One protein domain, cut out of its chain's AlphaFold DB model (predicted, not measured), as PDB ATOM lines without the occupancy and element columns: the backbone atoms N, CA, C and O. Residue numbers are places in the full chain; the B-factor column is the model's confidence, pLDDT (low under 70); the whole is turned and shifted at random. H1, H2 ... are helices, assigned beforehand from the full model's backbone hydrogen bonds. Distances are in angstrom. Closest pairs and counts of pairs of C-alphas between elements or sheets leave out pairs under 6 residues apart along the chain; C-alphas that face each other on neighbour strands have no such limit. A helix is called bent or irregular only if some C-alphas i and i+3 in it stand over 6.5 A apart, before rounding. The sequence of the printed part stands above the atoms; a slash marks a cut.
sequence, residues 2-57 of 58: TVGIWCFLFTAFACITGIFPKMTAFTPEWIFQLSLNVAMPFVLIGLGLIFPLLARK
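AT A GLANCE: This is residues 2 to 57 of the 58 residues of the protein "Inner membrane transporter ycaM" of Kluyvera cryocrescens (UniProt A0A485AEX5). Two long helices make an open, flat V: the longer, H2, forms one arm and H1 the other, and the end of H1 comes near H2 around residues 34 to 38, some way along H2 from its first residue. Residues 20 to 27 loop round the closed end of the V, while residues 2 to 15 of H1 and residues 39 to 57, of which 39 to 55 belong to H2, stick out free. The printed part has 56 residues, with two named helices in the order H1, H2 and no named strand; the class is all helix. It is extended, with a radius of gyration of the C-alphas of 15.9 A, and spans 48 by 37 by 10 A.

HOW THE PARTS SIT: H2, residues 28 to 55, and H1, residues 2 to 19, only just touch, with 3 pairs of C-alphas within 8 A. Their closest C-alphas are those of Ile 19 and Asn 37, 5.8 A apart. H1 touches with residue 19 alone, and H2 with residues 34 to 38 alone. Their lines stand at a steep tilt of 57 degrees, and they run opposite ways. Every O i to N i+4 pair is within hydrogen-bond range in H1, and 20 of 24 in H2.

IN THESE COORDINATES: H2 is 39.9 A long, from C-alpha 28 at (196.946, 241.212, 194.571) to C-alpha 55 at (197.741, 204.106, 179.975). It is neither bent nor irregular, but only just: C-alphas 38 and 41 are 6.4 A apart. H1 is 26.2 A long and begins with C-alpha 2 at (209.039, 232.019, 156.746).

THE WHOLE: The two C-alphas farthest apart are those of Thr 24 and Lys 57, 47.7 A. The printed part has no cut, and the link from H1 to H2 is short, with 8 residues. The model's mean pLDDT over the printed part is 85.2, and residue 57 is under 70.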
ATOM      1  N   THR A   2     209.452 230.625 156.502       80.19
ATOM      2  CA  THR A   2     209.039 232.019 156.746       80.19
ATOM      3  C   THR A   2     207.595 232.142 157.241       80.19
ATOM      4  O   THR A   2     207.377 232.665 158.324       80.19
ATOM      5  N   VAL A   3     206.611 231.575 156.532       83.31
ATOM      6  CA  VAL A   3     205.186 231.637 156.938       83.31
ATOM      7  C   VAL A   3     204.928 230.970 158.297       83.31
ATOM      8  O   VAL A   3     204.148 231.478 159.097       83.31
ATOM      9  N   GLY A   4     205.621 229.866 158.593       83.62
ATOM     10  CA  GLY A   4     205.501 229.164 159.874       83.62
ATOM     11  C   GLY A   4     206.005 229.996 161.054       83.62
ATOM     12  O   GLY A   4     205.351 230.043 162.089       83.62
ATOM     13  N   ILE A   5     207.117 230.715 160.873       92.31
ATOM     14  CA  ILE A   5     207.658 231.628 161.889       92.31
ATOM     15  C   ILE A   5     206.681 232.782 162.147       92.31
ATOM     16  O   ILE A   5     206.397 233.083 163.300       92.31
ATOM     17  N   TRP A   6     206.104 233.378 161.099       86.12
ATOM     18  CA  TRP A   6     205.093 234.434 161.246       86.12
ATOM     19  C   TRP A   6     203.843 233.943 161.993       86.12
ATOM     20  O   TRP A   6     203.400 234.595 162.936       86.12
ATOM     21  N   CYS A   7     203.308 232.775 161.628       84.81
ATOM     22  CA  CYS A   7     202.140 232.188 162.291       84.81
ATOM     23  C   CYS A   7     202.415 231.883 163.774       84.81
ATOM     24  O   CYS A   7     201.603 232.204 164.645       84.81
ATOM     25  N   PHE A   8     203.595 231.331 164.076       87.38
ATOM     26  CA  PHE A   8     204.010 231.057 165.448       87.38
ATOM     27  C   PHE A   8     204.156 232.343 166.268       87.38
ATOM     28  O   PHE A   8     203.649 232.404 167.383       87.38
ATOM     29  N   LEU A   9     204.784 233.385 165.713       90.19
ATOM     30  CA  LEU A   9     204.965 234.664 166.405       90.19
ATOM     31  C   LEU A   9     203.631 235.350 166.720       90.19
ATOM     32  O   LEU A   9     203.443 235.813 167.843       90.19
ATOM     33  N   PHE A  10     202.681 235.368 165.780       88.00
ATOM     34  CA  PHE A  10     201.341 235.910 166.034       88.00
ATOM     35  C   PHE A  10     200.572 235.101 167.077       88.00
ATOM     36  O   PHE A  10     199.932 235.680 167.953       88.00
ATOM     37  N   THR A  11     200.671 233.773 167.017       84.44
ATOM     38  CA  THR A  11     200.035 232.887 167.997       84.44
ATOM     39  C   THR A  11     200.633 233.105 169.386       84.44
ATOM     40  O   THR A  11     199.899 233.313 170.347       84.44
ATOM     41  N   ALA A  12     201.963 233.155 169.492       84.00
ATOM     42  CA  ALA A  12     202.663 233.428 170.741       84.00
ATOM     43  C   ALA A  12     202.287 234.805 171.307       84.00
ATOM     44  O   ALA A  12     201.983 234.919 172.492       84.00
ATOM     45  N   PHE A  13     202.228 235.838 170.464       86.12
ATOM     46  CA  PHE A  13     201.804 237.177 170.869       86.12
ATOM     47  C   PHE A  13     200.355 237.205 171.384       86.12
ATOM     48  O   PHE A  13     200.080 237.775 172.443       86.12
ATOM     49  N   ALA A  14     199.425 236.550 170.685       81.81
ATOM     50  CA  ALA A  14     198.028 236.461 171.107       81.81
ATOM     51  C   ALA A  14     197.871 235.686 172.426       81.81
ATOM     52  O   ALA A  14     197.112 236.098 173.301       81.81
ATOM     53  N   CYS A  15     198.628 234.602 172.614       79.62
ATOM     54  CA  CYS A  15     198.622 233.843 173.863       79.62
ATOM     55  C   CYS A  15     199.183 234.662 175.033       79.62
ATOM     56  O   CYS A  15     198.582 234.676 176.103       79.62
ATOM     57  N   ILE A  16     200.288 235.388 174.837       81.94
ATOM     58  CA  ILE A  16     200.887 236.225 175.887       81.94
ATOM     59  C   ILE A  16     199.938 237.361 176.283       81.94
ATOM     60  O   ILE A  16     199.717 237.591 177.468       81.94
ATOM     61  N   THR A  17     199.336 238.046 175.309       79.88
ATOM     62  CA  THR A  17     198.385 239.138 175.576       79.88
ATOM     63  C   THR A  17     197.062 238.643 176.166       79.88
ATOM     64  O   THR A  17     196.473 239.335 176.991       79.88
ATOM     65  N   GLY A  18     196.616 237.437 175.811       77.69
ATOM     66  CA  GLY A  18     195.410 236.816 176.363       77.69
ATOM     67  C   GLY A  18     195.538 236.372 177.824       77.69
ATOM     68  O   GLY A  18     194.531 236.300 178.524       77.69
ATOM     69  N   ILE A  19     196.758 236.106 178.299       82.44
ATOM     70  CA  ILE A  19     197.034 235.723 179.694       82.44
ATOM     71  C   ILE A  19     196.928 236.929 180.648       82.44
ATOM     72  O   ILE A  19     196.664 236.750 181.841       82.44
ATOM     73  N   PHE A  20     197.099 238.155 180.137       80.75
ATOM     74  CA  PHE A  20     197.068 239.368 180.950       80.75
ATOM     75  C   PHE A  20     195.654 239.671 181.489       80.75
ATOM     76  O   PHE A  20     194.712 239.840 180.707       80.75
ATOM     77  N   PRO A  21     195.480 239.800 182.822       79.25
ATOM     78  CA  PRO A  21     194.195 240.158 183.413       79.25
ATOM     79  C   PRO A  21     193.779 241.582 183.020       79.25
ATOM     80  O   PRO A  21     194.587 242.509 183.065       79.25
ATOM     81  N   LYS A  22     192.491 241.774 182.705       79.19
ATOM     82  CA  LYS A  22     191.903 243.063 182.268       79.19
ATOM     83  C   LYS A  22     191.558 244.026 183.419       79.19
ATOM     84  O   LYS A  22     190.902 245.039 183.200       79.19
ATOM     85  N   MET A  23     191.934 243.677 184.646       78.06
ATOM     86  CA  MET A  23     191.656 244.434 185.871       78.06
ATOM     87  C   MET A  23     192.806 245.380 186.233       78.06
ATOM     88  O   MET A  23     193.870 245.325 185.617       78.06
ATOM     89  N   THR A  24     192.608 246.225 187.248       82.19
ATOM     90  CA  THR A  24     193.613 247.185 187.727       82.19
ATOM     91  C   THR A  24     194.955 246.500 187.981       82.19
ATOM     92  O   THR A  24     195.062 245.594 188.813       82.19
ATOM     93  N   ALA A  25     195.977 246.937 187.240       81.19
ATOM     94  CA  ALA A  25     197.325 246.398 187.343       81.19
ATOM     95  C   ALA A  25     197.885 246.591 188.763       81.19
ATOM     96  O   ALA A  25     197.538 247.556 189.444       81.19
ATOM     97  N   PHE A  26     198.762 245.677 189.191       78.50
ATOM     98  CA  PHE A  26     199.429 245.698 190.506       78.50
ATOM     99  C   PHE A  26     198.519 245.513 191.728       78.50
ATOM    100  O   PHE A  26     198.936 245.749 192.859       78.50
ATOM    101  N   THR A  27     197.296 245.028 191.525       85.12
ATOM    102  CA  THR A  27     196.470 244.514 192.621       85.12
ATOM    103  C   THR A  27     196.854 243.063 192.948       85.12
ATOM    104  O   THR A  27     197.299 242.324 192.062       85.12
ATOM    105  N   PRO A  28     196.685 242.608 194.204       83.38
ATOM    106  CA  PRO A  28     196.946 241.212 194.571       83.38
ATOM    107  C   PRO A  28     196.101 240.227 193.749       83.38
ATOM    108  O   PRO A  28     196.576 239.158 193.370       83.38
ATOM    109  N   GLU A  29     194.878 240.619 193.398       85.19
ATOM    110  CA  GLU A  29     193.981 239.845 192.544       85.19
ATOM    111  C   GLU A  29     194.515 239.707 191.108       85.19
ATOM    112  O   GLU A  29     194.440 238.625 190.528       85.19
ATOM    113  N   TRP A  30     195.120 240.766 190.554       85.75
ATOM    114  CA  TRP A  30     195.748 240.737 189.230       85.75
ATOM    115  C   TRP A  30     196.914 239.746 189.182       85.75
ATOM    116  O   TRP A  30     196.994 238.929 188.267       85.75
ATOM    117  N   ILE A  31     197.786 239.766 190.196       83.69
ATOM    118  CA  ILE A  31     198.919 238.831 190.291       83.69
ATOM    119  C   ILE A  31     198.424 237.389 190.436       83.69
ATOM    120  O   ILE A  31     198.960 236.486 189.792       83.69
ATOM    121  N   PHE A  32     197.379 237.166 191.236       85.94
ATOM    122  CA  PHE A  32     196.786 235.844 191.413       85.94
ATOM    123  C   PHE A  32     196.173 235.304 190.114       85.94
ATOM    124  O   PHE A  32     196.479 234.182 189.710       85.94
ATOM    125  N   GLN A  33     195.367 236.112 189.421       86.62
ATOM    126  CA  GLN A  33     194.769 235.749 188.130       86.62
ATOM    127  C   GLN A  33     195.838 235.471 187.070       86.62
ATOM    128  O   GLN A  33     195.755 234.471 186.359       86.62
ATOM    129  N   LEU A  34     196.874 236.311 187.000       87.81
ATOM    130  CA  LEU A  34     197.999 236.108 186.093       87.81
ATOM    131  C   LEU A  34     198.722 234.790 186.402       87.81
ATOM    132  O   LEU A  34     198.964 233.991 185.499       87.81
ATOM    133  N   SER A  35     199.013 234.526 187.677       86.69
ATOM    134  CA  SER A  35     199.658 233.284 188.110       86.69
ATOM    135  C   SER A  35     198.823 232.051 187.765       86.69
ATOM    136  O   SER A  35     199.385 231.060 187.305       86.69
ATOM    137  N   LEU A  36     197.501 232.086 187.966       87.19
ATOM    138  CA  LEU A  36     196.609 230.973 187.627       87.19
ATOM    139  C   LEU A  36     196.525 230.741 186.114       87.19
ATOM    140  O   LEU A  36     196.647 229.601 185.669       87.19
ATOM    141  N   ASN A  37     196.369 231.808 185.324       87.50
ATOM    142  CA  ASN A  37     196.302 231.724 183.863       87.50
ATOM    143  C   ASN A  37     197.604 231.196 183.251       87.50
ATOM    144  O   ASN A  37     197.562 230.491 182.246       87.50
ATOM    145  N   VAL A  38     198.751 231.502 183.866       86.94
ATOM    146  CA  VAL A  38     200.051 230.948 183.472       86.94
ATOM    147  C   VAL A  38     200.191 229.501 183.943       86.94
ATOM    148  O   VAL A  38     200.591 228.654 183.155       86.94
ATOM    149  N   ALA A  39     199.846 229.184 185.194       88.62
ATOM    150  CA  ALA A  39     200.012 227.843 185.759       88.62
ATOM    151  C   ALA A  39     199.110 226.788 185.092       88.62
ATOM    152  O   ALA A  39     199.534 225.647 184.904       88.62
ATOM    153  N   MET A  40     197.888 227.159 184.707       89.94
ATOM    154  CA  MET A  40     196.897 226.246 184.131       89.94
ATOM    155  C   MET A  40     197.400 225.469 182.895       89.94
ATOM    156  O   MET A  40     197.345 224.237 182.917       89.94
ATOM    157  N   PRO A  41     197.931 226.107 181.832       86.75
ATOM    158  CA  PRO A  41     198.466 225.380 180.683       86.75
ATOM    159  C   PRO A  41     199.639 224.459 181.050       86.75
ATOM    160  O   PRO A  41     199.722 223.365 180.497       86.75
ATOM    161  N   PHE A  42     200.498 224.816 182.012       88.44
ATOM    162  CA  PHE A  42     201.564 223.911 182.474       88.44
ATOM    163  C   PHE A  42     201.008 222.662 183.157       88.44
ATOM    164  O   PHE A  42     201.477 221.557 182.883       88.44
ATOM    165  N   VAL A  43     199.990 222.823 184.007       90.88
ATOM    166  CA  VAL A  43     199.317 221.695 184.663       90.88
ATOM    167  C   VAL A  43     198.650 220.793 183.626       90.88
ATOM    168  O   VAL A  43     198.809 219.576 183.697       90.88
ATOM    169  N   LEU A  44     197.965 221.364 182.629       92.19
ATOM    170  CA  LEU A  44     197.333 220.594 181.554       92.19
ATOM    171  C   LEU A  44     198.350 219.839 180.690       92.19
ATOM    172  O   LEU A  44     198.122 218.671 180.379       92.19
ATOM    173  N   ILE A  45     199.477 220.463 180.337       91.81
ATOM    174  CA  ILE A  45     200.563 219.796 179.604       91.81
ATOM    175  C   ILE A  45     201.142 218.657 180.448       91.81
ATOM    176  O   ILE A  45     201.272 217.536 179.958       91.81
ATOM    177  N   GLY A  46     201.444 218.909 181.725       90.38
ATOM    178  CA  GLY A  46     201.952 217.887 182.639       90.38
ATOM    179  C   GLY A  46     200.990 216.707 182.770       90.38
ATOM    180  O   GLY A  46     201.391 215.555 182.616       90.38
ATOM    181  N   LEU A  47     199.702 216.988 182.963       92.50
ATOM    182  CA  LEU A  47     198.658 215.974 183.045       92.50
ATOM    183  C   LEU A  47     198.529 215.182 181.730       92.50
ATOM    184  O   LEU A  47     198.472 213.952 181.758       92.50
ATOM    185  N   GLY A  48     198.567 215.864 180.582       90.62
ATOM    186  CA  GLY A  48     198.553 215.256 179.250       90.62
ATOM    187  C   GLY A  48     199.754 214.350 178.962       90.62
ATOM    188  O   GLY A  48     199.627 213.426 178.166       90.62
ATOM    189  N   LEU A  49     200.892 214.557 179.634       90.44
ATOM    190  CA  LEU A  49     202.059 213.668 179.577       90.44
ATOM    191  C   LEU A  49     201.971 212.504 180.579       90.44
ATOM    192  O   LEU A  49     202.459 211.410 180.298       90.44
ATOM    193  N   ILE A  50     201.323 212.704 181.729       91.56
ATOM    194  CA  ILE A  50     201.135 211.660 182.750       91.56
ATOM    195  C   ILE A  50     200.112 210.606 182.292       91.56
ATOM    196  O   ILE A  50     200.345 209.408 182.472       91.56
ATOM    197  N   PHE A  51     199.005 211.015 181.662       88.88
ATOM    198  CA  PHE A  51     197.973 210.101 181.147       88.88
ATOM    199  C   PHE A  51     198.498 208.985 180.213       88.88
ATOM    200  O   PHE A  51     198.182 207.823 180.471       88.88
ATOM    201  N   PRO A  52     199.310 209.255 179.169       85.38
ATOM    202  CA  PRO A  52     199.841 208.211 178.289       85.38
ATOM    203  C   PRO A  52     200.826 207.275 178.999       85.38
ATOM    204  O   PRO A  52     200.887 206.092 178.671       85.38
ATOM    205  N   LEU A  53     201.561 207.761 180.007       87.44
ATOM    206  CA  LEU A  53     202.438 206.920 180.830       87.44
ATOM    207  C   LEU A  53     201.636 205.952 181.709       87.44
ATOM    208  O   LEU A  53     202.035 204.797 181.872       87.44
ATOM    209  N   LEU A  54     200.501 206.402 182.247       87.00
ATOM    210  CA  LEU A  54     199.598 205.555 183.023       87.00
ATOM    211  C   LEU A  54     198.861 204.544 182.131       87.00
ATOM    212  O   LEU A  54     198.762 203.374 182.497       87.00
ATOM    213  N   ALA A  55     198.409 204.971 180.948       87.19
ATOM    214  CA  ALA A  55     197.741 204.106 179.975       87.19
ATOM    215  C   ALA A  55     198.664 203.001 179.438       87.19
ATOM    216  O   ALA A  55     198.209 201.891 179.212       87.19
ATOM    217  N   ARG A  56     199.971 203.262 179.300       81.56
ATOM    218  CA  ARG A  56     200.957 202.268 178.838       81.56
ATOM    219  C   ARG A  56     201.247 201.157 179.857       81.56
ATOM    220  O   ARG A  56     201.865 200.156 179.509       81.56
ATOM    221  N   LYS A  57     200.857 201.346 181.122       62.25
ATOM    222  CA  LYS A  57     201.047 200.372 182.210       62.25
ATOM    223  C   LYS A  57     199.883 199.381 182.353       62.25
ATOM    224  O   LYS A  57     199.924 198.553 183.264       62.25
TER     225      LYS A  57